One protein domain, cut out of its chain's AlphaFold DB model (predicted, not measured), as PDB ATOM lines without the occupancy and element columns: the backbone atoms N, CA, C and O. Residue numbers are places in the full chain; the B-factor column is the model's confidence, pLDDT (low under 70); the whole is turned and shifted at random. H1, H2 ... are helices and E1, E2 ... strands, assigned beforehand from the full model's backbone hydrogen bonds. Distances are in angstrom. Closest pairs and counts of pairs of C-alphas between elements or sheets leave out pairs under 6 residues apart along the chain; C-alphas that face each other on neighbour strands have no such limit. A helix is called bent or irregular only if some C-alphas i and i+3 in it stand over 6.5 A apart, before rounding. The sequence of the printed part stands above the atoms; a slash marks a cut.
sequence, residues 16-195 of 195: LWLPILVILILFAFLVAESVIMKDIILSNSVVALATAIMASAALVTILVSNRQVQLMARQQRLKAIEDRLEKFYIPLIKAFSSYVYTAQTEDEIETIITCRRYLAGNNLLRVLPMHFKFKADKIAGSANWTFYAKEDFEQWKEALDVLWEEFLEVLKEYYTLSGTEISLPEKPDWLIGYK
ATOM      1  N   LEU A  16      59.539  34.711  52.209       55.70
ATOM      2  CA  LEU A  16      59.547  36.153  51.934       55.70
ATOM      3  C   LEU A  16      60.764  36.867  52.550       55.70
ATOM      4  O   LEU A  16      61.277  37.828  51.982       55.70
ATOM      5  N   TRP A  17      61.234  36.393  53.707       63.12
ATOM      6  CA  TRP A  17      62.260  37.081  54.497       63.12
ATOM      7  C   TRP A  17      63.678  36.828  54.002       63.12
ATOM      8  O   TRP A  17      64.522  37.708  54.115       63.12
ATOM      9  N   LEU A  18      63.943  35.656  53.422       63.76
ATOM     10  CA  LEU A  18      65.287  35.265  52.997       63.76
ATOM     11  C   LEU A  18      65.922  36.223  51.967       63.76
ATOM     12  O   LEU A  18      67.035  36.679  52.215       63.76
ATOM     13  N   PRO A  19      65.262  36.586  50.849       65.37
ATOM     14  CA  PRO A  19      65.862  37.511  49.886       65.37
ATOM     15  C   PRO A  19      66.004  38.932  50.451       65.37
ATOM     16  O   PRO A  19      67.003  39.590  50.178       65.37
ATOM     17  N   ILE A  20      65.062  39.382  51.289       69.54
ATOM     18  CA  ILE A  20      65.148  40.686  51.966       69.54
ATOM     19  C   ILE A  20      66.347  40.707  52.926       69.54
ATOM     20  O   ILE A  20      67.120  41.662  52.923       69.54
ATOM     21  N   LEU A  21      66.548  39.633  53.696       71.57
ATOM     22  CA  LEU A  21      67.680  39.477  54.609       71.57
ATOM     23  C   LEU A  21      69.015  39.495  53.850       71.57
ATOM     24  O   LEU A  21      69.937  40.189  54.263       71.57
ATOM     25  N   VAL A  22      69.112  38.782  52.722       71.47
ATOM     26  CA  VAL A  22      70.329  38.759  51.890       71.47
ATOM     27  C   VAL A  22      70.644  40.149  51.331       71.47
ATOM     28  O   VAL A  22      71.795  40.575  51.394       71.47
ATOM     29  N   ILE A  23      69.637  40.890  50.851       72.58
ATOM     30  CA  ILE A  23      69.819  42.269  50.367       72.58
ATOM     31  C   ILE A  23      70.297  43.186  51.502       72.58
ATOM     32  O   ILE A  23      71.229  43.964  51.303       72.58
ATOM     33  N   LEU A  24      69.711  43.074  52.699       74.48
ATOM     34  CA  LEU A  24      70.116  43.867  53.865       74.48
ATOM     35  C   LEU A  24      71.553  43.562  54.311       74.48
ATOM     36  O   LEU A  24      72.295  44.492  54.617       74.48
ATOM     37  N   ILE A  25      71.963  42.288  54.312       77.18
ATOM     38  CA  ILE A  25      73.335  41.879  54.658       77.18
ATOM     39  C   ILE A  25      74.337  42.455  53.649       77.18
ATOM     40  O   ILE A  25      75.348  43.028  54.054       77.18
ATOM     41  N   LEU A  26      74.049  42.359  52.347       73.65
ATOM     42  CA  LEU A  26      74.917  42.907  51.298       73.65
ATOM     43  C   LEU A  26      75.020  44.435  51.376       73.65
ATOM     44  O   LEU A  26      76.110  44.986  51.228       73.65
ATOM     45  N   PHE A  27      73.908  45.120  51.659       73.28
ATOM     46  CA  PHE A  27      73.894  46.569  51.846       73.28
ATOM     47  C   PHE A  27      74.708  46.995  53.077       73.28
ATOM     48  O   PHE A  27      75.502  47.930  52.993       73.28
ATOM     49  N   ALA A  28      74.569  46.284  54.202       72.49
ATOM     50  CA  ALA A  28      75.348  46.551  55.409       72.49
ATOM     51  C   ALA A  28      76.858  46.372  55.174       72.49
ATOM     52  O   ALA A  28      77.652  47.187  55.646       72.49
ATOM     53  N   PHE A  29      77.250  45.348  54.407       72.49
ATOM     54  CA  PHE A  29      78.649  45.092  54.061       72.49
ATOM     55  C   PHE A  29      79.243  46.217  53.193       72.49
ATOM     56  O   PHE A  29      80.315  46.733  53.492       72.49
ATOM     57  N   LEU A  30      78.496  46.677  52.185       66.40
ATOM     58  CA  LEU A  30      78.861  47.812  51.324       66.40
ATOM     59  C   LEU A  30      79.051  49.120  52.100       66.40
ATOM     60  O   LEU A  30      80.013  49.853  51.872       66.40
ATOM     61  N   VAL A  31      78.125  49.428  53.017       69.20
ATOM     62  CA  VAL A  31      78.220  50.633  53.850       69.20
ATOM     63  C   VAL A  31      79.468  50.556  54.728       69.20
ATOM     64  O   VAL A  31      80.212  51.535  54.795       69.20
ATOM     65  N   ALA A  32      79.749  49.397  55.328       66.67
ATOM     66  CA  ALA A  32      80.958  49.191  56.121       66.67
ATOM     67  C   ALA A  32      82.242  49.408  55.292       66.67
ATOM     68  O   ALA A  32      83.128  50.136  55.737       66.67
ATOM     69  N   GLU A  33      82.321  48.870  54.071       64.15
ATOM     70  CA  GLU A  33      83.475  49.081  53.181       64.15
ATOM     71  C   GLU A  33      83.630  50.546  52.747       64.15
ATOM     72  O   GLU A  33      84.744  51.076  52.733       64.15
ATOM     73  N   SER A  34      82.523  51.243  52.464       61.88
ATOM     74  CA  SER A  34      82.553  52.659  52.066       61.88
ATOM     75  C   SER A  34      83.070  53.590  53.171       61.88
ATOM     76  O   SER A  34      83.697  54.608  52.881       61.88
ATOM     77  N   VAL A  35      82.847  53.235  54.443       63.44
ATOM     78  CA  VAL A  35      83.339  54.001  55.600       63.44
ATOM     79  C   VAL A  35      84.847  53.815  55.791       63.44
ATOM     80  O   VAL A  35      85.515  54.750  56.237       63.44
ATOM     81  N   ILE A  36      85.384  52.645  55.429       60.55
ATOM     82  CA  ILE A  36      86.812  52.310  55.553       60.55
ATOM     83  C   ILE A  36      87.636  52.947  54.415       60.55
ATOM     84  O   ILE A  36      88.761  53.382  54.642       60.55
ATOM     85  N   MET A  37      87.077  53.078  53.208       54.62
ATOM     86  CA  MET A  37      87.769  53.547  51.991       54.62
ATOM     87  C   MET A  37      87.695  55.072  51.762       54.62
ATOM     88  O   MET A  37      87.365  55.543  50.672       54.62
ATOM     89  N   LYS A  38      88.010  55.876  52.784       54.38
ATOM     90  CA  LYS A  38      87.883  57.349  52.747       54.38
ATOM     91  C   LYS A  38      88.935  58.114  51.915       54.38
ATOM     92  O   LYS A  38      88.844  59.339  51.840       54.38
ATOM     93  N   ASP A  39      89.850  57.443  51.214       54.91
ATOM     94  CA  ASP A  39      90.919  58.097  50.443       54.91
ATOM     95  C   ASP A  39      90.598  58.245  48.932       54.91
ATOM     96  O   ASP A  39      90.969  57.451  48.071       54.91
ATOM     97  N   ILE A  40      89.864  59.323  48.634       54.05
ATOM     98  CA  ILE A  40      90.089  60.356  47.592       54.05
ATOM     99  C   ILE A  40      90.128  59.979  46.082       54.05
ATOM    100  O   ILE A  40      89.905  60.869  45.266       54.05
ATOM    101  N   ILE A  41      90.269  58.721  45.639       53.82
ATOM    102  CA  ILE A  41      90.265  58.375  44.182       53.82
ATOM    103  C   ILE A  41      89.195  57.326  43.796       53.82
ATOM    104  O   ILE A  41      88.953  57.057  42.620       53.82
ATOM    105  N   LEU A  42      88.449  56.799  44.769       53.57
ATOM    106  CA  LEU A  42      87.514  55.685  44.566       53.57
ATOM    107  C   LEU A  42      86.027  56.054  44.404       53.57
ATOM    108  O   LEU A  42      85.201  55.152  44.305       53.57
ATOM    109  N   SER A  43      85.634  57.335  44.360       59.35
ATOM    110  CA  SER A  43      84.194  57.672  44.382       59.35
ATOM    111  C   SER A  43      83.433  57.097  43.179       59.35
ATOM    112  O   SER A  43      82.366  56.515  43.353       59.35
ATOM    113  N   ASN A  44      84.011  57.151  41.975       66.01
ATOM    114  CA  ASN A  44      83.362  56.624  40.773       66.01
ATOM    115  C   ASN A  44      83.280  55.091  40.772       66.01
ATOM    116  O   ASN A  44      82.268  54.541  40.341       66.01
ATOM    117  N   SER A  45      84.308  54.389  41.261       64.67
ATOM    118  CA  SER A  45      84.308  52.922  41.312       64.67
ATOM    119  C   SER A  45      83.390  52.388  42.410       64.67
ATOM    120  O   SER A  45      82.666  51.425  42.169       64.67
ATOM    121  N   VAL A  46      83.338  53.041  43.575       65.97
ATOM    122  CA  VAL A  46      82.396  52.700  44.654       65.97
ATOM    123  C   VAL A  46      80.953  52.956  44.214       65.97
ATOM    124  O   VAL A  46      80.091  52.108  44.435       65.97
ATOM    125  N   VAL A  47      80.680  54.068  43.523       69.87
ATOM    126  CA  VAL A  47      79.347  54.350  42.960       69.87
ATOM    127  C   VAL A  47      78.971  53.328  41.878       69.87
ATOM    128  O   VAL A  47      77.842  52.833  41.870       69.87
ATOM    129  N   ALA A  48      79.903  52.944  40.999       72.02
ATOM    130  CA  ALA A  48      79.674  51.901  39.994       72.02
ATOM    131  C   ALA A  48      79.394  50.524  40.632       72.02
ATOM    132  O   ALA A  48      78.495  49.805  40.199       72.02
ATOM    133  N   LEU A  49      80.110  50.171  41.702       69.86
ATOM    134  CA  LEU A  49      79.885  48.926  42.438       69.86
ATOM    135  C   LEU A  49      78.525  48.933  43.156       69.86
ATOM    136  O   LEU A  49      77.762  47.974  43.057       69.86
ATOM    137  N   ALA A  50      78.185  50.036  43.832       69.07
ATOM    138  CA  ALA A  50      76.905  50.194  44.517       69.07
ATOM    139  C   ALA A  50      75.722  50.119  43.538       69.07
ATOM    140  O   ALA A  50      74.729  49.446  43.811       69.07
ATOM    141  N   THR A  51      75.835  50.757  42.369       75.32
ATOM    142  CA  THR A  51      74.808  50.682  41.316       75.32
ATOM    143  C   THR A  51      74.674  49.277  40.733       75.32
ATOM    144  O   THR A  51      73.548  48.811  40.555       75.32
ATOM    145  N   ALA A  52      75.780  48.557  40.524       73.00
ATOM    146  CA  ALA A  52      75.748  47.159  40.093       73.00
ATOM    147  C   ALA A  52      75.055  46.241  41.119       73.00
ATOM    148  O   ALA A  52      74.270  45.371  40.741       73.00
ATOM    149  N   ILE A  53      75.290  46.456  42.418       73.95
ATOM    150  CA  ILE A  53      74.654  45.682  43.494       73.95
ATOM    151  C   ILE A  53      73.164  46.023  43.626       73.95
ATOM    152  O   ILE A  53      72.337  45.129  43.788       73.95
ATOM    153  N   MET A  54      72.780  47.296  43.487       73.41
ATOM    154  CA  MET A  54      71.364  47.678  43.449       73.41
ATOM    155  C   MET A  54      70.639  47.061  42.244       73.41
ATOM    156  O   MET A  54      69.521  46.566  42.387       73.41
ATOM    157  N   ALA A  55      71.279  47.032  41.071       74.73
ATOM    158  CA  ALA A  55      70.719  46.408  39.875       74.73
ATOM    159  C   ALA A  55      70.554  44.886  40.035       74.73
ATOM    160  O   ALA A  55      69.523  44.332  39.645       74.73
ATOM    161  N   SER A  56      71.526  44.201  40.649       75.16
ATOM    162  CA  SER A  56      71.426  42.761  40.908       75.16
ATOM    163  C   SER A  56      70.357  42.436  41.956       75.16
ATOM    164  O   SER A  56      69.568  41.513  41.750       75.16
ATOM    165  N   ALA A  57      70.246  43.237  43.021       72.77
ATOM    166  CA  ALA A  57      69.170  43.126  44.001       72.77
ATOM    167  C   ALA A  57      67.791  43.302  43.340       72.77
ATOM    168  O   ALA A  57      66.903  42.477  43.552       72.77
ATOM    169  N   ALA A  58      67.634  44.308  42.471       76.46
ATOM    170  CA  ALA A  58      66.397  44.528  41.724       76.46
ATOM    171  C   ALA A  58      66.036  43.330  40.826       76.46
ATOM    172  O   ALA A  58      64.880  42.902  40.812       76.46
ATOM    173  N   LEU A  59      67.012  42.734  40.131       77.13
ATOM    174  CA  LEU A  59      66.801  41.523  39.326       77.13
ATOM    175  C   LEU A  59      66.320  40.339  40.175       77.13
ATOM    176  O   LEU A  59      65.378  39.646  39.785       77.13
ATOM    177  N   VAL A  60      66.919  40.119  41.351       78.95
ATOM    178  CA  VAL A  60      66.483  39.067  42.284       78.95
ATOM    179  C   VAL A  60      65.048  39.318  42.748       78.95
ATOM    180  O   VAL A  60      64.229  38.397  42.717       78.95
ATOM    181  N   THR A  61      64.704  40.555  43.115       79.00
ATOM    182  CA  THR A  61      63.336  40.917  43.512       79.00
ATOM    183  C   THR A  61      62.332  40.663  42.389       79.00
ATOM    184  O   THR A  61      61.272  40.093  42.647       79.00
ATOM    185  N   ILE A  62      62.666  41.002  41.138       79.40
ATOM    186  CA  ILE A  62      61.813  40.735  39.969       79.40
ATOM    187  C   ILE A  62      61.600  39.228  39.782       79.40
ATOM    188  O   ILE A  62      60.465  38.786  39.596       79.40
ATOM    189  N   LEU A  63      62.660  38.420  39.875       81.27
ATOM    190  CA  LEU A  63      62.572  36.961  39.742       81.27
ATOM    191  C   LEU A  63      61.703  36.332  40.837       81.27
ATOM    192  O   LEU A  63      60.859  35.479  40.545       81.27
ATOM    193  N   VAL A  64      61.879  36.763  42.089       81.07
ATOM    194  CA  VAL A  64      61.063  36.306  43.222       81.07
ATOM    195  C   VAL A  64      59.608  36.731  43.033       81.07
ATOM    196  O   VAL A  64      58.715  35.896  43.165       81.07
ATOM    197  N   SER A  65      59.358  37.987  42.656       80.29
ATOM    198  CA  SER A  65      58.009  38.500  42.400       80.29
ATOM    199  C   SER A  65      57.313  37.731  41.277       80.29
ATOM    200  O   SER A  65      56.153  37.359  41.420       80.29
ATOM    201  N   ASN A  66      58.014  37.424  40.183       83.70
ATOM    202  CA  ASN A  66      57.449  36.652  39.076       83.70
ATOM    203  C   ASN A  66      57.035  35.240  39.523       83.70
ATOM    204  O   ASN A  66      55.933  34.785  39.220       83.70
ATOM    205  N   ARG A  67      57.872  34.566  40.328       82.26
ATOM    206  CA  ARG A  67      57.511  33.268  40.927       82.26
ATOM    207  C   ARG A  67      56.289  33.375  41.840       82.26
ATOM    208  O   ARG A  67      55.421  32.509  41.784       82.26
ATOM    209  N   GLN A  68      56.192  34.430  42.649       79.56
ATOM    210  CA  GLN A  68      55.037  34.658  43.524       79.56
ATOM    211  C   GLN A  68      53.750  34.874  42.725       79.56
ATOM    212  O   GLN A  68      52.740  34.243  43.021       79.56
ATOM    213  N   VAL A  69      53.792  35.690  41.670       83.11
ATOM    214  CA  VAL A  69      52.636  35.910  40.786       83.11
ATOM    215  C   VAL A  69      52.183  34.596  40.145       83.11
ATOM    216  O   VAL A  69      50.988  34.308  40.123       83.11
ATOM    217  N   GLN A  70      53.117  33.755  39.692       83.79
ATOM    218  CA  GLN A  70      52.793  32.433  39.145       83.79
ATOM    219  C   GLN A  70      52.147  31.506  40.186       83.79
ATOM    220  O   GLN A  70      51.166  30.825  39.880       83.79
ATOM    221  N   LEU A  71      52.658  31.494  41.422       82.09
ATOM    222  CA  LEU A  71      52.083  30.709  42.517       82.09
ATOM    223  C   LEU A  71      50.681  31.202  42.894       82.09
ATOM    224  O   LEU A  71      49.767  30.388  43.008       82.09
ATOM    225  N   MET A  72      50.486  32.517  43.016       82.63
ATOM    226  CA  MET A  72      49.179  33.119  43.285       82.63
ATOM    227  C   MET A  72      48.181  32.807  42.169       82.63
ATOM    228  O   MET A  72      47.050  32.421  42.455       82.63
ATOM    229  N   ALA A  73      48.599  32.891  40.904       85.10
ATOM    230  CA  ALA A  73      47.755  32.535  39.766       85.10
ATOM    231  C   ALA A  73      47.344  31.052  39.801       85.10
ATOM    232  O   ALA A  73      46.179  30.724  39.573       85.10
ATOM    233  N   ARG A  74      48.272  30.146  40.144       85.27
ATOM    234  CA  ARG A  74      47.973  28.715  40.326       85.27
ATOM    235  C   ARG A  74      47.000  28.481  41.481       85.27
ATOM    236  O   ARG A  74      46.053  27.720  41.320       85.27
ATOM    237  N   GLN A  75      47.200  29.146  42.617       87.25
ATOM    238  CA  GLN A  75      46.311  29.044  43.779       87.25
ATOM    239  C   GLN A  75      44.909  29.589  43.488       87.25
ATOM    240  O   GLN A  75      43.922  28.972  43.878       87.25
ATOM    241  N   GLN A  76      44.803  30.707  42.768       87.98
ATOM    242  CA  GLN A  76      43.517  31.251  42.334       87.98
ATOM    243  C   GLN A  76      42.778  30.278  41.414       87.98
ATOM    244  O   GLN A  76      41.580  30.069  41.592       87.98
ATOM    245  N   ARG A  77      43.487  29.646  40.471       90.20
ATOM    246  CA  ARG A  77      42.905  28.619  39.595       90.20
ATOM    247  C   ARG A  77      42.467  27.377  40.366       90.20
ATOM    248  O   ARG A  77      41.354  26.918  40.145       90.20
ATOM    249  N   LEU A  78      43.285  26.881  41.299       91.01
ATOM    250  CA  LEU A  78      42.901  25.766  42.173       91.01
ATOM    251  C   LEU A  78      41.623  26.093  42.938       91.01
ATOM    252  O   LEU A  78      40.672  25.326  42.872       91.01
ATOM    253  N   LYS A  79      41.560  27.272  43.561       91.77
ATOM    254  CA  LYS A  79      40.374  27.723  44.288       91.77
ATOM    255  C   LYS A  79      39.140  27.839  43.389       91.77
ATOM    256  O   LYS A  79      38.046  27.491  43.812       91.77
ATOM    257  N   ALA A  80      39.300  28.312  42.153       92.39
ATOM    258  CA  ALA A  80      38.197  28.388  41.198       92.39
ATOM    259  C   ALA A  80      37.671  26.992  40.817       92.39
ATOM    260  O   ALA A  80      36.462  26.794  40.724       92.39
ATOM    261  N   ILE A  81      38.565  26.017  40.632       94.67
ATOM    262  CA  ILE A  81      38.194  24.625  40.350       94.67
ATOM    263  C   ILE A  81      37.536  23.976  41.576       94.67
ATOM    264  O   ILE A  81      36.493  23.341  41.438       94.67
ATOM    265  N   GLU A  82      38.098  24.173  42.770       94.74
ATOM    266  CA  GLU A  82      37.512  23.727  44.042       94.74
ATOM    267  C   GLU A  82      36.098  24.285  44.214       94.74
ATOM    268  O   GLU A  82      35.168  23.528  44.476       94.74
ATOM    269  N   ASP A  83      35.902  25.580  43.961       95.01
ATOM    270  CA  ASP A  83      34.591  26.221  44.018       95.01
ATOM    271  C   ASP A  83      33.594  25.577  43.043       95.01
ATOM    272  O   ASP A  83      32.443  25.343  43.417       95.01
ATOM    273  N   ARG A  84      34.012  25.243  41.815       96.56
ATOM    274  CA  ARG A  84      33.158  24.518  40.858       96.56
ATOM    275  C   ARG A  84      32.785  23.133  41.388       96.56
ATOM    276  O   ARG A  84      31.610  22.761  41.372       96.56
ATOM    277  N   LEU A  85      33.759  22.371  41.882       96.26
ATOM    278  CA  LEU A  85      33.539  21.022  42.402       96.26
ATOM    279  C   LEU A  85      32.628  21.030  43.636       96.26
ATOM    280  O   LEU A  85      31.630  20.313  43.664       96.26
ATOM    281  N   GLU A  86      32.936  21.852  44.638       95.92
ATOM    282  CA  GLU A  86      32.249  21.870  45.931       95.92
ATOM    283  C   GLU A  86      30.884  22.556  45.889       95.92
ATOM    284  O   GLU A  86      29.985  22.155  46.628       95.92
ATOM    285  N   LYS A  87      30.704  23.584  45.049       96.02
ATOM    286  CA  LYS A  87      29.456  24.363  45.014       96.02
ATOM    287  C   LYS A  87      28.506  23.930  43.903       96.02
ATOM    288  O   LYS A  87      27.324  24.255  44.002       96.02
ATOM    289  N   PHE A  88      28.972  23.217  42.879       97.68
ATOM    290  CA  PHE A  88      28.133  22.819  41.746       97.68
ATOM    291  C   PHE A  88      28.113  21.302  41.537       97.68
ATOM    292  O   PHE A  88      27.090  20.672  41.804       97.68
ATOM    293  N   TYR A  89      29.237  20.702  41.127       97.41
ATOM    294  CA  TYR A  89      29.255  19.302  40.690       97.41
ATOM    295  C   TYR A  89      28.922  18.322  41.826       97.41
ATOM    296  O   TYR A  89      27.999  17.521  41.702       97.41
ATOM    297  N   ILE A  90      29.631  18.399  42.957       96.57
ATOM    298  CA  ILE A  90      29.446  17.470  44.083       96.57
ATOM    299  C   ILE A  90      28.036  17.575  44.687       96.57
ATOM    300  O   ILE A  90      27.427  16.522  44.896       96.57
ATOM    301  N   PRO A  91      27.493  18.774  44.987       96.31
ATOM    302  CA  PRO A  91      26.132  18.894  45.506       96.31
ATOM    303  C   PRO A  91      25.078  18.338  44.550       96.31
ATOM    304  O   PRO A  91      24.211  17.588  44.992       96.31
ATOM    305  N   LEU A  92      25.180  18.638  43.250       96.83
ATOM    306  CA  LEU A  92      24.193  18.185  42.270       96.83
ATOM    307  C   LEU A  92      24.246  16.665  42.078       96.83
ATOM    308  O   LEU A  92      23.213  16.008  42.139       96.83
ATOM    309  N   ILE A  93      25.445  16.084  41.957       97.29
ATOM    310  CA  ILE A  93      25.621  14.623  41.893       97.29
ATOM    311  C   ILE A  93      25.026  13.965  43.142       97.29
ATOM    312  O   ILE A  93      24.251  13.019  43.030       97.29
ATOM    313  N   LYS A  94      25.326  14.487  44.339       95.26
ATOM    314  CA  LYS A  94      24.772  13.950  45.592       95.26
ATOM    315  C   LYS A  94      23.248  14.011  45.623       95.26
ATOM    316  O   LYS A  94      22.639  13.045  46.070       95.26
ATOM    317  N   ALA A  95      22.640  15.093  45.143       95.18
ATOM    318  CA  ALA A  95      21.189  15.248  45.140       95.18
ATOM    319  C   ALA A  95      20.471  14.175  44.294       95.18
ATOM    320  O   ALA A  95      19.359  13.761  44.633       95.18
ATOM    321  N   PHE A  96      21.130  13.679  43.241       96.47
ATOM    322  CA  PHE A  96      20.588  12.672  42.321       96.47
ATOM    323  C   PHE A  96      21.158  11.262  42.496       96.47
ATOM    324  O   PHE A  96      20.672  10.341  41.851       96.47
ATOM    325  N   SER A  97      22.161  11.056  43.350       95.50
ATOM    326  CA  SER A  97      22.814   9.749  43.517       95.50
ATOM    327  C   SER A  97      22.942   9.294  44.976       95.50
ATOM    328  O   SER A  97      23.405   8.186  45.251       95.50
ATOM    329  N   SER A  98      22.608  10.156  45.939       91.53
ATOM    330  CA  SER A  98      22.668   9.850  47.367       91.53
ATOM    331  C   SER A  98      21.277   9.643  47.957       91.53
ATOM    332  O   SER A  98      20.309  10.305  47.591       91.53
ATOM    333  N   TYR A  99      21.202   8.766  48.958       89.56
ATOM    334  CA  TYR A  99      20.009   8.562  49.779       89.56
ATOM    335  C   TYR A  99      19.696   9.753  50.701       89.56
ATOM    336  O   TYR A  99      18.625   9.796  51.299       89.56
ATOM    337  N   VAL A 100      20.619  10.716  50.836       86.30
ATOM    338  CA  VAL A 100      20.405  11.918  51.648       86.30
ATOM    339  C   VAL A 100      19.357  12.799  50.976       86.30
ATOM    340  O   VAL A 100      19.555  13.282  49.865       86.30
ATOM    341  N   TYR A 101      18.247  13.011  51.674       86.90
ATOM    342  CA  TYR A 101      17.170  13.894  51.260       86.90
ATOM    343  C   TYR A 101      16.670  14.679  52.468       86.90
ATOM    344  O   TYR A 101      16.452  14.113  53.540       86.90
ATOM    345  N   THR A 102      16.498  15.982  52.294       88.93
ATOM    346  CA  THR A 102      15.915  16.892  53.280       88.93
ATOM    347  C   THR A 102      14.795  17.687  52.616       88.93
ATOM    348  O   THR A 102      14.723  17.778  51.393       88.93
ATOM    349  N   ALA A 103      13.947  18.337  53.417       85.63
ATOM    350  CA  ALA A 103      12.917  19.241  52.898       85.63
ATOM    351  C   ALA A 103      13.486  20.429  52.087       85.63
ATOM    352  O   ALA A 103      12.731  21.122  51.420       85.63
ATOM    353  N   GLN A 104      14.801  20.670  52.150       91.83
ATOM    354  CA  GLN A 104      15.492  21.734  51.417       91.83
ATOM    355  C   GLN A 104      16.124  21.238  50.111       91.83
ATOM    356  O   GLN A 104      16.540  22.058  49.302       91.83
ATOM    357  N   THR A 105      16.203  19.923  49.875       92.37
ATOM    358  CA  THR A 105      16.940  19.373  48.727       92.37
ATOM    359  C   THR A 105      16.374  19.844  47.384       92.37
ATOM    360  O   THR A 105      17.147  20.142  46.481       92.37
ATOM    361  N   GLU A 106      15.051  19.969  47.242       91.95
ATOM    362  CA  GLU A 106      14.440  20.508  46.016       91.95
ATOM    363  C   GLU A 106      14.854  21.964  45.757       91.95
ATOM    364  O   GLU A 106      15.257  22.308  44.646       91.95
ATOM    365  N   ASP A 107      14.827  22.804  46.797       92.97
ATOM    366  CA  ASP A 107      15.235  24.210  46.710       92.97
ATOM    367  C   ASP A 107      16.750  24.351  46.474       92.97
ATOM    368  O   ASP A 107      17.202  25.267  45.780       92.97
ATOM    369  N   GLU A 108      17.556  23.429  47.006       94.50
ATOM    370  CA  GLU A 108      18.993  23.349  46.741       94.50
ATOM    371  C   GLU A 108      19.278  22.980  45.281       94.50
ATOM    372  O   GLU A 108      20.130  23.620  44.659       94.50
ATOM    373  N   ILE A 109      18.560  22.002  44.715       95.86
ATOM    374  CA  ILE A 109      18.675  21.641  43.293       95.86
ATOM    375  C   ILE A 109      18.308  22.845  42.427       95.86
ATOM    376  O   ILE A 109      19.109  23.230  41.576       95.86
ATOM    377  N   GLU A 110      17.161  23.482  42.686       95.27
ATOM    378  CA  GLU A 110      16.738  24.710  41.996       95.27
ATOM    379  C   GLU A 110      17.812  25.799  42.079       95.27
ATOM    380  O   GLU A 110      18.193  26.396  41.071       95.27
ATOM    381  N   THR A 111      18.384  26.016  43.264       95.94
ATOM    382  CA  THR A 111      19.462  26.992  43.465       95.94
ATOM    383  C   THR A 111      20.702  26.650  42.637       95.94
ATOM    384  O   THR A 111      21.336  27.543  42.070       95.94
ATOM    385  N   ILE A 112      21.080  25.374  42.546       96.61
ATOM    386  CA  ILE A 112      22.250  24.953  41.772       96.61
ATOM    387  C   ILE A 112      22.010  25.162  40.272       96.61
ATOM    388  O   ILE A 112      22.846  25.774  39.600       96.61
ATOM    389  N   ILE A 113      20.867  24.708  39.751       95.76
ATOM    390  CA  ILE A 113      20.571  24.756  38.311       95.76
ATOM    391  C   ILE A 113      20.167  26.138  37.805       95.76
ATOM    392  O   ILE A 113      20.112  26.321  36.592       95.76
ATOM    393  N   THR A 114      19.913  27.104  38.693       94.67
ATOM    394  CA  THR A 114      19.625  28.501  38.331       94.67
ATOM    395  C   THR A 114      20.774  29.431  38.731       94.67
ATOM    396  O   THR A 114      21.484  29.952  37.872       94.67
ATOM    397  N   CYS A 115      21.017  29.605  40.030       95.50
ATOM    398  CA  CYS A 115      21.968  30.574  40.578       95.50
ATOM    399  C   CYS A 115      23.433  30.158  40.370       95.50
ATOM    400  O   CYS A 115      24.299  31.012  40.189       95.50
ATOM    401  N   ARG A 116      23.732  28.852  40.341       96.05
ATOM    402  CA  ARG A 116      25.113  28.344  40.215       96.05
ATOM    403  C   ARG A 116      25.489  27.885  38.806       96.05
ATOM    404  O   ARG A 116      26.578  27.346  38.627       96.05
ATOM    405  N   ARG A 117      24.660  28.165  37.791       95.30
ATOM    406  CA  ARG A 117      24.949  27.831  36.379       95.30
ATOM    407  C   ARG A 117      26.290  28.370  35.884       95.30
ATOM    408  O   ARG A 117      26.926  27.730  35.060       95.30
ATOM    409  N   TYR A 118      26.753  29.505  36.408       94.78
ATOM    410  CA  TYR A 118      28.046  30.092  36.037       94.78
ATOM    411  C   TYR A 118      29.263  29.215  36.405       94.78
ATOM    412  O   TYR A 118      30.369  29.491  35.947       94.78
ATOM    413  N   LEU A 119      29.081  28.182  37.239       96.47
ATOM    414  CA  LEU A 119      30.117  27.207  37.598       96.47
ATOM    415  C   LEU A 119      30.146  25.980  36.665       96.47
ATOM    416  O   LEU A 119      31.114  25.213  36.706       96.47
ATOM    417  N   ALA A 120      29.107  25.786  35.849       95.86
ATOM    418  CA  ALA A 120      28.983  24.667  34.920       95.86
ATOM    419  C   ALA A 120      29.792  24.894  33.635       95.86
ATOM    420  O   ALA A 120      30.043  26.032  33.234       95.86
ATOM    421  N   GLY A 121      30.181  23.808  32.966       95.28
ATOM    422  CA  GLY A 121      30.737  23.873  31.623       95.28
ATOM    423  C   GLY A 121      29.665  24.163  30.571       95.28
ATOM    424  O   GLY A 121      28.465  23.956  30.766       95.28
ATOM    425  N   ASN A 122      30.107  24.649  29.412       95.51
ATOM    426  CA  ASN A 122      29.201  25.004  28.319       95.51
ATOM    427  C   ASN A 122      28.442  23.796  27.748       95.51
ATOM    428  O   ASN A 122      27.366  23.986  27.184       95.51
ATOM    429  N   ASN A 123      28.983  22.577  27.865       95.93
ATOM    430  CA  ASN A 123      28.323  21.375  27.356       95.93
ATOM    431  C   ASN A 123      27.121  21.026  28.233       95.93
ATOM    432  O   ASN A 123      26.015  20.872  27.718       95.93
ATOM    433  N   LEU A 124      27.307  21.017  29.553       97.19
ATOM    434  CA  LEU A 124      26.234  20.801  30.511       97.19
ATOM    435  C   LEU A 124      25.169  21.893  30.422       97.19
ATOM    436  O   LEU A 124      23.983  21.586  30.429       97.19
ATOM    437  N   LEU A 125      25.552  23.164  30.268       96.26
ATOM    438  CA  LEU A 125      24.585  24.266  30.183       96.26
ATOM    439  C   LEU A 125      23.597  24.156  29.016       96.26
ATOM    440  O   LEU A 125      22.512  24.730  29.116       96.26
ATOM    441  N   ARG A 126      23.957  23.442  27.942       96.47
ATOM    442  CA  ARG A 126      23.083  23.211  26.779       96.47
ATOM    443  C   ARG A 126      21.953  22.229  27.069       96.47
ATOM    444  O   ARG A 126      20.900  22.354  26.455       96.47
ATOM    445  N   VAL A 127      22.177  21.278  27.973       96.88
ATOM    446  CA  VAL A 127      21.230  20.189  28.269       96.88
ATOM    447  C   VAL A 127      20.600  20.307  29.657       96.88
ATOM    448  O   VAL A 127      19.509  19.791  29.875       96.88
ATOM    449  N   LEU A 128      21.244  21.019  30.589       96.37
ATOM    450  CA  LEU A 128      20.805  21.154  31.975       96.37
ATOM    451  C   LEU A 128      19.480  21.931  32.065       96.37
ATOM    452  O   LEU A 128      19.481  23.136  31.765       96.37
ATOM    453  N   PRO A 129      18.390  21.300  32.547       95.93
ATOM    454  CA  PRO A 129      17.089  21.945  32.705       95.93
ATOM    455  C   PRO A 129      17.138  23.204  33.580       95.93
ATOM    456  O   PRO A 129      18.037  23.377  34.406       95.93
ATOM    457  N   MET A 130      16.165  24.100  33.389       94.12
ATOM    458  CA  MET A 130      16.055  25.351  34.156       94.12
ATOM    459  C   MET A 130      15.187  25.209  35.416       94.12
ATOM    460  O   MET A 130      15.276  26.045  36.308       94.12
ATOM    461  N   HIS A 131      14.356  24.165  35.478       92.57
ATOM    462  CA  HIS A 131      13.401  23.924  36.560       92.57
ATOM    463  C   HIS A 131      13.365  22.437  36.925       92.57
ATOM    464  O   HIS A 131      13.486  21.569  36.058       92.57
ATOM    465  N   PHE A 132      13.160  22.160  38.208       93.91
ATOM    466  CA  PHE A 132      13.123  20.834  38.813       93.91
ATOM    467  C   PHE A 132      11.913  20.629  39.738       93.91
ATOM    468  O   PHE A 132      11.228  19.617  39.619       93.91
ATOM    469  N   LYS A 133      11.609  21.593  40.618       89.33
ATOM    470  CA  LYS A 133      10.722  21.433  41.787       89.33
ATOM    471  C   LYS A 133       9.306  20.938  41.477       89.33
ATOM    472  O   LYS A 133       8.682  20.294  42.302       89.33
ATOM    473  N   PHE A 134       8.782  21.231  40.289       89.68
ATOM    474  CA  PHE A 134       7.433  20.815  39.874       89.68
ATOM    475  C   PHE A 134       7.439  19.645  38.880       89.68
ATOM    476  O   PHE A 134       6.424  19.373  38.239       89.68
ATOM    477  N   LYS A 135       8.593  18.994  38.685       92.83
ATOM    478  CA  LYS A 135       8.795  17.931  37.688       92.83
ATOM    479  C   LYS A 135       8.956  16.548  38.307       92.83
ATOM    480  O   LYS A 135       8.625  15.564  37.642       92.83
ATOM    481  N   ALA A 136       9.443  16.467  39.542       93.36
ATOM    482  CA  ALA A 136       9.673  15.209  40.234       93.36
ATOM    483  C   ALA A 136       9.598  15.364  41.750       93.36
ATOM    484  O   ALA A 136      10.116  16.336  42.285       93.36
ATOM    485  N   ASP A 137       9.089  14.325  42.416       92.79
ATOM    486  CA  ASP A 137       9.021  14.246  43.878       92.79
ATOM    487  C   ASP A 137       9.637  12.931  44.373       92.79
ATOM    488  O   ASP A 137       9.601  11.901  43.684       92.79
ATOM    489  N   LYS A 138      10.147  12.913  45.609       89.50
ATOM    490  CA  LYS A 138      10.445  11.656  46.315       89.50
ATOM    491  C   LYS A 138       9.196  11.155  47.037       89.50
ATOM    492  O   LYS A 138       8.793  11.692  48.066       89.50
ATOM    493  N   ILE A 139       8.581  10.101  46.504       84.88
ATOM    494  CA  ILE A 139       7.305   9.565  46.998       84.88
ATOM    495  C   ILE A 139       7.546   8.311  47.856       84.88
ATOM    496  O   ILE A 139       8.420   7.499  47.560       84.88
ATOM    497  N   ALA A 140       6.737   8.132  48.907       78.88
ATOM    498  CA  ALA A 140       6.639   6.898  49.702       78.88
ATOM    499  C   ALA A 140       7.957   6.413  50.347       78.88
ATOM    500  O   ALA A 140       8.190   5.212  50.469       78.88
ATOM    501  N   GLY A 141       8.834   7.337  50.754       80.89
ATOM    502  CA  GLY A 141      10.135   6.990  51.343       80.89
ATOM    503  C   GLY A 141      11.131   6.391  50.343       80.89
ATOM    504  O   GLY A 141      12.194   5.924  50.748       80.89
ATOM    505  N   SER A 142      10.806   6.407  49.045       87.82
ATOM    506  CA  SER A 142      11.725   6.016  47.985       87.82
ATOM    507  C   SER A 142      12.901   6.985  47.912       87.82
ATOM    508  O   SER A 142      12.745   8.202  48.027       87.82
ATOM    509  N   ALA A 143      14.087   6.438  47.662       91.13
ATOM    510  CA  ALA A 143      15.271   7.235  47.377       91.13
ATOM    511  C   ALA A 143      15.212   7.892  45.990       91.13
ATOM    512  O   ALA A 143      15.903   8.891  45.771       91.13
ATOM    513  N   ASN A 144      14.392   7.338  45.088       92.79
ATOM    514  CA  ASN A 144      14.284   7.774  43.704       92.79
ATOM    515  C   ASN A 144      13.391   9.006  43.574       92.79
ATOM    516  O   ASN A 144      12.258   9.030  44.065       92.79
ATOM    517  N   TRP A 145      13.878   9.986  42.823       94.74
ATOM    518  CA  TRP A 145      13.055  11.048  42.269       94.74
ATOM    519  C   TRP A 145      12.107  10.461  41.235       94.74
ATOM    520  O   TRP A 145      12.540   9.838  40.266       94.74
ATOM    521  N   THR A 146      10.812  10.634  41.461       95.14
ATOM    522  CA  THR A 146       9.771  10.130  40.575       95.14
ATOM    523  C   THR A 146       9.278  11.265  39.695       95.14
ATOM    524  O   THR A 146       8.534  12.128  40.158       95.14
ATOM    525  N   PHE A 147       9.704  11.263  38.437       96.22
ATOM    526  CA  PHE A 147       9.296  12.243  37.441       96.22
ATOM    527  C   PHE A 147       7.850  12.016  36.999       96.22
ATOM    528  O   PHE A 147       7.414  10.878  36.799       96.22
ATOM    529  N   TYR A 148       7.117  13.115  36.826       94.63
ATOM    530  CA  TYR A 148       5.725  13.097  36.372       94.63
ATOM    531  C   TYR A 148       5.582  12.870  34.867       94.63
ATOM    532  O   TYR A 148       4.586  12.299  34.430       94.63
ATOM    533  N   ALA A 149       6.567  13.319  34.090       95.08
ATOM    534  CA  ALA A 149       6.597  13.208  32.640       95.08
ATOM    535  C   ALA A 149       7.854  12.455  32.194       95.08
ATOM    536  O   ALA A 149       8.945  12.651  32.741       95.08
ATOM    537  N   LYS A 150       7.709  11.599  31.179       95.92
ATOM    538  CA  LYS A 150       8.825  10.817  30.632       95.92
ATOM    539  C   LYS A 150       9.862  11.722  29.965       95.92
ATOM    540  O   LYS A 150      11.053  11.448  30.047       95.92
ATOM    541  N   GLU A 151       9.419  12.806  29.339       95.83
ATOM    542  CA  GLU A 151      10.285  13.783  28.680       95.83
ATOM    543  C   GLU A 151      11.227  14.455  29.686       95.83
ATOM    544  O   GLU A 151      12.426  14.552  29.431       95.83
ATOM    545  N   ASP A 152      10.706  14.850  30.854       96.58
ATOM    546  CA  ASP A 152      11.515  15.438  31.925       96.58
ATOM    547  C   ASP A 152      12.522  14.407  32.474       96.58
ATOM    548  O   ASP A 152      13.686  14.740  32.689       96.58
ATOM    549  N   PHE A 153      12.112  13.142  32.645       96.78
ATOM    550  CA  PHE A 153      13.016  12.061  33.058       96.78
ATOM    551  C   PHE A 153      14.188  11.876  32.085       96.78
ATOM    552  O   PHE A 153      15.338  11.838  32.524       96.78
ATOM    553  N   GLU A 154      13.922  11.775  30.779       96.86
ATOM    554  CA  GLU A 154      14.982  11.588  29.780       96.86
ATOM    555  C   GLU A 154      15.898  12.818  29.700       96.86
ATOM    556  O   GLU A 154      17.117  12.664  29.640       96.86
ATOM    557  N   GLN A 155      15.342  14.032  29.799       96.31
ATOM    558  CA  GLN A 155      16.131  15.267  29.811       96.31
ATOM    559  C   GLN A 155      17.082  15.326  31.016       96.31
ATOM    560  O   GLN A 155      18.255  15.679  30.883       96.31
ATOM    561  N   TRP A 156      16.596  14.959  32.204       97.25
ATOM    562  CA  TRP A 156      17.426  14.914  33.406       97.25
ATOM    563  C   TRP A 156      18.450  13.788  33.361       97.25
ATOM    564  O   TRP A 156      19.589  13.996  33.774       97.25
ATOM    565  N   LYS A 157      18.090  12.620  32.829       97.00
ATOM    566  CA  LYS A 157      19.024  11.508  32.642       97.00
ATOM    567  C   LYS A 157      20.181  11.898  31.717       97.00
ATOM    568  O   LYS A 157      21.335  11.682  32.080       97.00
ATOM    569  N   GLU A 158      19.884  12.531  30.582       97.27
ATOM    570  CA  GLU A 158      20.898  13.067  29.665       97.27
ATOM    571  C   GLU A 158      21.789  14.107  30.365       97.27
ATOM    572  O   GLU A 158      23.017  14.009  30.326       97.27
ATOM    573  N   ALA A 159      21.187  15.071  31.067       97.84
ATOM    574  CA  ALA A 159      21.935  16.112  31.766       97.84
ATOM    575  C   ALA A 159      22.836  15.561  32.885       97.84
ATOM    576  O   ALA A 159      23.944  16.062  33.071       97.84
ATOM    577  N   LEU A 160      22.397  14.534  33.619       97.96
ATOM    578  CA  LEU A 160      23.190  13.891  34.670       97.96
ATOM    579  C   LEU A 160      24.370  13.097  34.101       97.96
ATOM    580  O   LEU A 160      25.460  13.110  34.675       97.96
ATOM    581  N   ASP A 161      24.189  12.458  32.948       97.57
ATOM    582  CA  ASP A 161      25.283  11.784  32.254       97.57
ATOM    583  C   ASP A 161      26.347  12.790  31.795       97.57
ATOM    584  O   ASP A 161      27.532  12.586  32.060       97.57
ATOM    585  N   VAL A 162      25.936  13.927  31.223       97.78
ATOM    586  CA  VAL A 162      26.859  15.020  30.868       97.78
ATOM    587  C   VAL A 162      27.514  15.638  32.111       97.78
ATOM    588  O   VAL A 162      28.710  15.929  32.095       97.78
ATOM    589  N   LEU A 163      26.766  15.804  33.209       97.93
ATOM    590  CA  LEU A 163      27.279  16.306  34.488       97.93
ATOM    591  C   LEU A 163      28.418  15.431  35.017       97.93
ATOM    592  O   LEU A 163      29.402  15.960  35.535       97.93
ATOM    593  N   TRP A 164      28.279  14.110  34.909       98.07
ATOM    594  CA  TRP A 164      29.292  13.168  35.366       98.07
ATOM    595  C   TRP A 164      30.574  13.239  34.535       98.07
ATOM    596  O   TRP A 164      31.664  13.293  35.104       98.07
ATOM    597  N   GLU A 165      30.450  13.304  33.209       97.18
ATOM    598  CA  GLU A 165      31.611  13.443  32.325       97.18
ATOM    599  C   GLU A 165      32.354  14.764  32.574       97.18
ATOM    600  O   GLU A 165      33.574  14.759  32.768       97.18
ATOM    601  N   GLU A 166      31.630  15.887  32.683       97.06
ATOM    602  CA  GLU A 166      32.243  17.171  33.042       97.06
ATOM    603  C   GLU A 166      32.885  17.134  34.437       97.06
ATOM    604  O   GLU A 166      33.972  17.672  34.637       97.06
ATOM    605  N   PHE A 167      32.252  16.486  35.418       97.63
ATOM    606  CA  PHE A 167      32.812  16.346  36.763       97.63
ATOM    607  C   PHE A 167      34.146  15.591  36.755       97.63
ATOM    608  O   PHE A 167      35.096  16.019  37.417       97.63
ATOM    609  N   LEU A 168      34.246  14.496  35.996       96.43
ATOM    610  CA  LEU A 168      35.496  13.749  35.851       96.43
ATOM    611  C   LEU A 168      36.580  14.579  35.155       96.43
ATOM    612  O   LEU A 168      37.747  14.493  35.540       96.43
ATOM    613  N   GLU A 169      36.221  15.387  34.157       95.81
ATOM    614  CA  GLU A 169      37.149  16.303  33.488       95.81
ATOM    615  C   GLU A 169      37.690  17.366  34.457       95.81
ATOM    616  O   GLU A 169      38.907  17.523  34.590       95.81
ATOM    617  N   VAL A 170      36.808  18.020  35.217       95.28
ATOM    618  CA  VAL A 170      37.191  19.039  36.210       95.28
ATOM    619  C   VAL A 170      38.020  18.430  37.349       95.28
ATOM    620  O   VAL A 170      38.969  19.055  37.826       95.28
ATOM    621  N   LEU A 171      37.742  17.189  37.763       95.12
ATOM    622  CA  LEU A 171      38.586  16.470  38.726       95.12
ATOM    623  C   LEU A 171      39.991  16.179  38.179       95.12
ATOM    624  O   LEU A 171      40.972  16.335  38.907       95.12
ATOM    625  N   LYS A 172      40.119  15.772  36.909       94.32
ATOM    626  CA  LYS A 172      41.433  15.575  36.267       94.32
ATOM    627  C   LYS A 172      42.215  16.886  36.189       94.32
ATOM    628  O   LYS A 172      43.421  16.885  36.448       94.32
ATOM    629  N   GLU A 173      41.537  17.993  35.875       93.52
ATOM    630  CA  GLU A 173      42.126  19.337  35.882       93.52
ATOM    631  C   GLU A 173      42.630  19.706  37.284       93.52
ATOM    632  O   GLU A 173      43.782  20.114  37.436       93.52
ATOM    633  N   TYR A 174      41.811  19.475  38.319       93.68
ATOM    634  CA  TYR A 174      42.195  19.692  39.713       93.68
ATOM    635  C   TYR A 174      43.461  18.910  40.084       93.68
ATOM    636  O   TYR A 174      44.418  19.505  40.577       93.68
ATOM    637  N   TYR A 175      43.506  17.601  39.810       92.24
ATOM    638  CA  TYR A 175      44.655  16.760  40.161       92.24
ATOM    639  C   TYR A 175      45.924  17.125  39.383       92.24
ATOM    640  O   TYR A 175      47.024  17.126  39.940       92.24
ATOM    641  N   THR A 176      45.780  17.502  38.112       90.84
ATOM    642  CA  THR A 176      46.896  17.982  37.284       90.84
ATOM    643  C   THR A 176      47.441  19.300  37.831       90.84
ATOM    644  O   THR A 176      48.655  19.494  37.924       90.84
ATOM    645  N   LEU A 177      46.551  20.205  38.246       89.37
ATOM    646  CA  LEU A 177      46.934  21.496  38.795       89.37
ATOM    647  C   LEU A 177      47.473  21.394  40.225       89.37
ATOM    648  O   LEU A 177      48.333  22.193  40.594       89.37
ATOM    649  N   SER A 178      47.021  20.442  41.038       88.12
ATOM    650  CA  SER A 178      47.521  20.225  42.401       88.12
ATOM    651  C   SER A 178      48.835  19.433  42.414       88.12
ATOM    652  O   SER A 178      49.662  19.640  43.302       88.12
ATOM    653  N   GLY A 179      49.064  18.580  41.409       86.73
ATOM    654  CA  GLY A 179      50.189  17.645  41.355       86.73
ATOM    655  C   GLY A 179      50.017  16.435  42.278       86.73
ATOM    656  O   GLY A 179      51.011  15.843  42.694       86.73
ATOM    657  N   THR A 180      48.780  16.099  42.651       87.21
ATOM    658  CA  THR A 180      48.469  14.928  43.483       87.21
ATOM    659  C   THR A 180      48.097  13.718  42.631       87.21
ATOM    660  O   THR A 180      47.720  13.855  41.469       87.21
ATOM    661  N   GLU A 181      48.164  12.527  43.224       87.89
ATOM    662  CA  GLU A 181      47.737  11.292  42.567       87.89
ATOM    663  C   GLU A 181      46.251  11.349  42.177       87.89
ATOM    664  O   GLU A 181      45.403  11.822  42.940       87.89
ATOM    665  N   ILE A 182      45.944  10.884  40.965       86.74
ATOM    666  CA  ILE A 182      44.593  10.901  40.410       86.74
ATOM    667  C   ILE A 182      43.794   9.749  41.020       86.74
ATOM    668  O   ILE A 182      44.095   8.581  40.785       86.74
ATOM    669  N   SER A 183      42.720  10.076  41.738       88.39
ATOM    670  CA  SER A 183      41.713   9.105  42.173       88.39
ATOM    671  C   SER A 183      40.350   9.522  41.632       88.39
ATOM    672  O   SER A 183      39.734  10.470  42.130       88.39
ATOM    673  N   LEU A 184      39.913   8.852  40.564       91.94
ATOM    674  CA  LEU A 184      38.616   9.102  39.939       91.94
ATOM    675  C   LEU A 184      37.559   8.164  40.536       91.94
ATOM    676  O   LEU A 184      37.807   6.962  40.632       91.94
ATOM    677  N   PRO A 185      36.398   8.690  40.957       94.05
ATOM    678  CA  PRO A 185      35.305   7.864  41.447       94.05
ATOM    679  C   PRO A 185      34.624   7.096  40.305       94.05
ATOM    680  O   PRO A 185      34.639   7.530  39.156       94.05
ATOM    681  N   GLU A 186      33.983   5.976  40.642       93.81
ATOM    682  CA  GLU A 186      33.064   5.277  39.739       93.81
ATOM    683  C   GLU A 186      31.734   6.029  39.623       93.81
ATOM    684  O   GLU A 186      31.306   6.702  40.570       93.81
ATOM    685  N   LYS A 187      31.089   5.904  38.458       95.54
ATOM    686  CA  LYS A 187      29.785   6.514  38.188       95.54
ATOM    687  C   LYS A 187      28.730   5.907  39.114       95.54
ATOM    688  O   LYS A 187      28.589   4.687  39.121       95.54
ATOM    689  N   PRO A 188      28.004   6.719  39.898       94.98
ATOM    690  CA  PRO A 188      26.926   6.206  40.720       94.98
ATOM    691  C   PRO A 188      25.684   5.934  39.866       94.98
ATOM    692  O   PRO A 188      25.498   6.536  38.808       94.98
ATOM    693  N   ASP A 189      24.794   5.092  40.377       95.03
ATOM    694  CA  ASP A 189      23.455   4.971  39.816       95.03
ATOM    695  C   ASP A 189      22.655   6.245  40.106       95.03
ATOM    696  O   ASP A 189      22.625   6.747  41.238       95.03
ATOM    697  N   TRP A 190      21.990   6.773  39.079       97.06
ATOM    698  CA  TRP A 190      21.074   7.891  39.248       97.06
ATOM    699  C   TRP A 190      19.779   7.405  39.896       97.06
ATOM    700  O   TRP A 190      19.077   6.551  39.358       97.06
ATOM    701  N   LEU A 191      19.443   7.986  41.043       95.80
ATOM    702  CA  LEU A 191      18.219   7.729  41.795       95.80
ATOM    703  C   LEU A 191      17.054   8.507  41.172       95.80
ATOM    704  O   LEU A 191      16.468   9.392  41.795       95.80
ATOM    705  N   ILE A 192      16.749   8.202  39.913       95.56
ATOM    706  CA  ILE A 192      15.665   8.803  39.134       95.56
ATOM    707  C   ILE A 192      14.815   7.706  38.486       95.56
ATOM    708  O   ILE A 192      15.323   6.663  38.082       95.56
ATOM    709  N   GLY A 193      13.513   7.941  38.371       93.24
ATOM    710  CA  GLY A 193      12.575   7.058  37.684       93.24
ATOM    711  C   GLY A 193      11.367   7.830  37.170       93.24
ATOM    712  O   GLY A 193      11.149   8.977  37.554       93.24
ATOM    713  N   TYR A 194      10.573   7.200  36.313       91.14
ATOM    714  CA  TYR A 194       9.308   7.741  35.813       91.14
ATOM    715  C   TYR A 194       8.172   6.756  36.125       91.14
ATOM    716  O   TYR A 194       8.426   5.561  36.300       91.14
ATOM    717  N   LYS A 195       6.946   7.272  36.258       77.22
ATOM    718  CA  LYS A 195       5.730   6.456  36.418       77.22
ATOM    719  C   LYS A 195       5.184   5.978  35.082       77.22
ATOM    720  O   LYS A 195       5.265   6.758  34.108       77.22
TER     721      LYS A 195
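Overview. This is residues 16 to 195 of the 195 residues of the protein "Uncharacterized protein AF_0924" of Archaeoglobus fulgidus (strain ATCC 49558 / VC-16 / DSM 4304 / JCM 9628 / NBRC 100126) (UniProt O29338). A small three-stranded sheet, E1, E2 and E3, sits at one end of a helical head made with H2b, H3, H4 and H5; from this head the long arm H2a runs away, and H1 pairs with its far part as a helical hairpin. H2 is bent but runs nearly straight, its arms H2a and H2b at 18 degrees, while H5 folds back along part of H2a. The printed part has 180 residues with five named helices and three named strands, in the order H1 H2 H3 H4 E1 E2 H5 E3; the sheet runs E1 E2 E3, mixed, and the class is mostly helix. The whole is extended, with a radius of gyration of the C-alphas of 29.7 A and spans of 101 by 27 by 27 A.

Along the chain. The strands are E1, residues 136 to 138, E2, 145 to 147, and E3, 192 to 194, where C-alpha 194 is at (9.308, 7.741, 35.813). H5, residues 150 to 178, is 41.5 A long. H2, residues 43 to 97, was assigned as one helix by its hydrogen bonds but is bent, with C-alphas 87 and 90 7.0 A apart: H2a, 43 to 87, is 64.1 A long and H2b, 90 to 97, 10.2 A. H1, residues 16 to 36, is 31.9 A long, begins at (59.547, 36.153, 51.934) and is only just irregular, with C-alphas 16 and 19 6.8 A apart. H3 is residues 105 to 115, 14.7 A, and H4 122 to 127, 9.3 A.

Arrangement. E1 and E2 form an antiparallel hairpin, with N 146 and O 137 at 2.8 A. E2 and E3 are parallel, with N 147 and O 193 at 2.8 A. E2, H5 and E3 make a strand-helix-strand unit, two parallel neighbour strands with a helix between, its crossover right-handed. H5 is on one face of the sheet, giving two layers, at a height over the sheet of 15.1 A. H2b only grazes the sheet with residues 95 to 97. H4 touches H5, Val 127 and Ala 159 having the closest C-alphas, 5.4 A. H2b touches H3 at a steep tilt of 48 degrees, with the C-alphas of Leu 92 and Ile 109 closest at 6.6 A. H2a touches H5 with residues 74 to 85 alone, opposite ways at a shallow tilt of 26 degrees; the closest C-alphas, of Ile 81 and Tyr 174, are 6.4 A apart. H1 and H2a form a helical hairpin at a shallow tilt of 7 degrees, with the C-alphas of Ile 23 and Ala 57 closest at 6.5 A. H1 and H5 are apart. Every O i to N i+4 pair is within hydrogen-bond range in H2a, H2b, H3 and H5; H1 has 16 of 17, and H4 0 of 2, with 2 of 3 O i to N i+3 pairs.

Size, cuts and confidence. The two farthest C-alphas, of Ile 40 and Lys 195, are 100.7 A apart. The printed part has no cut, and the link from H5 to E3, residues 179 to 191, is long. The mean pLDDT of the printed part is 86.2; residues 16 to 20, 30 to 47 and 49 to 50 are under 70.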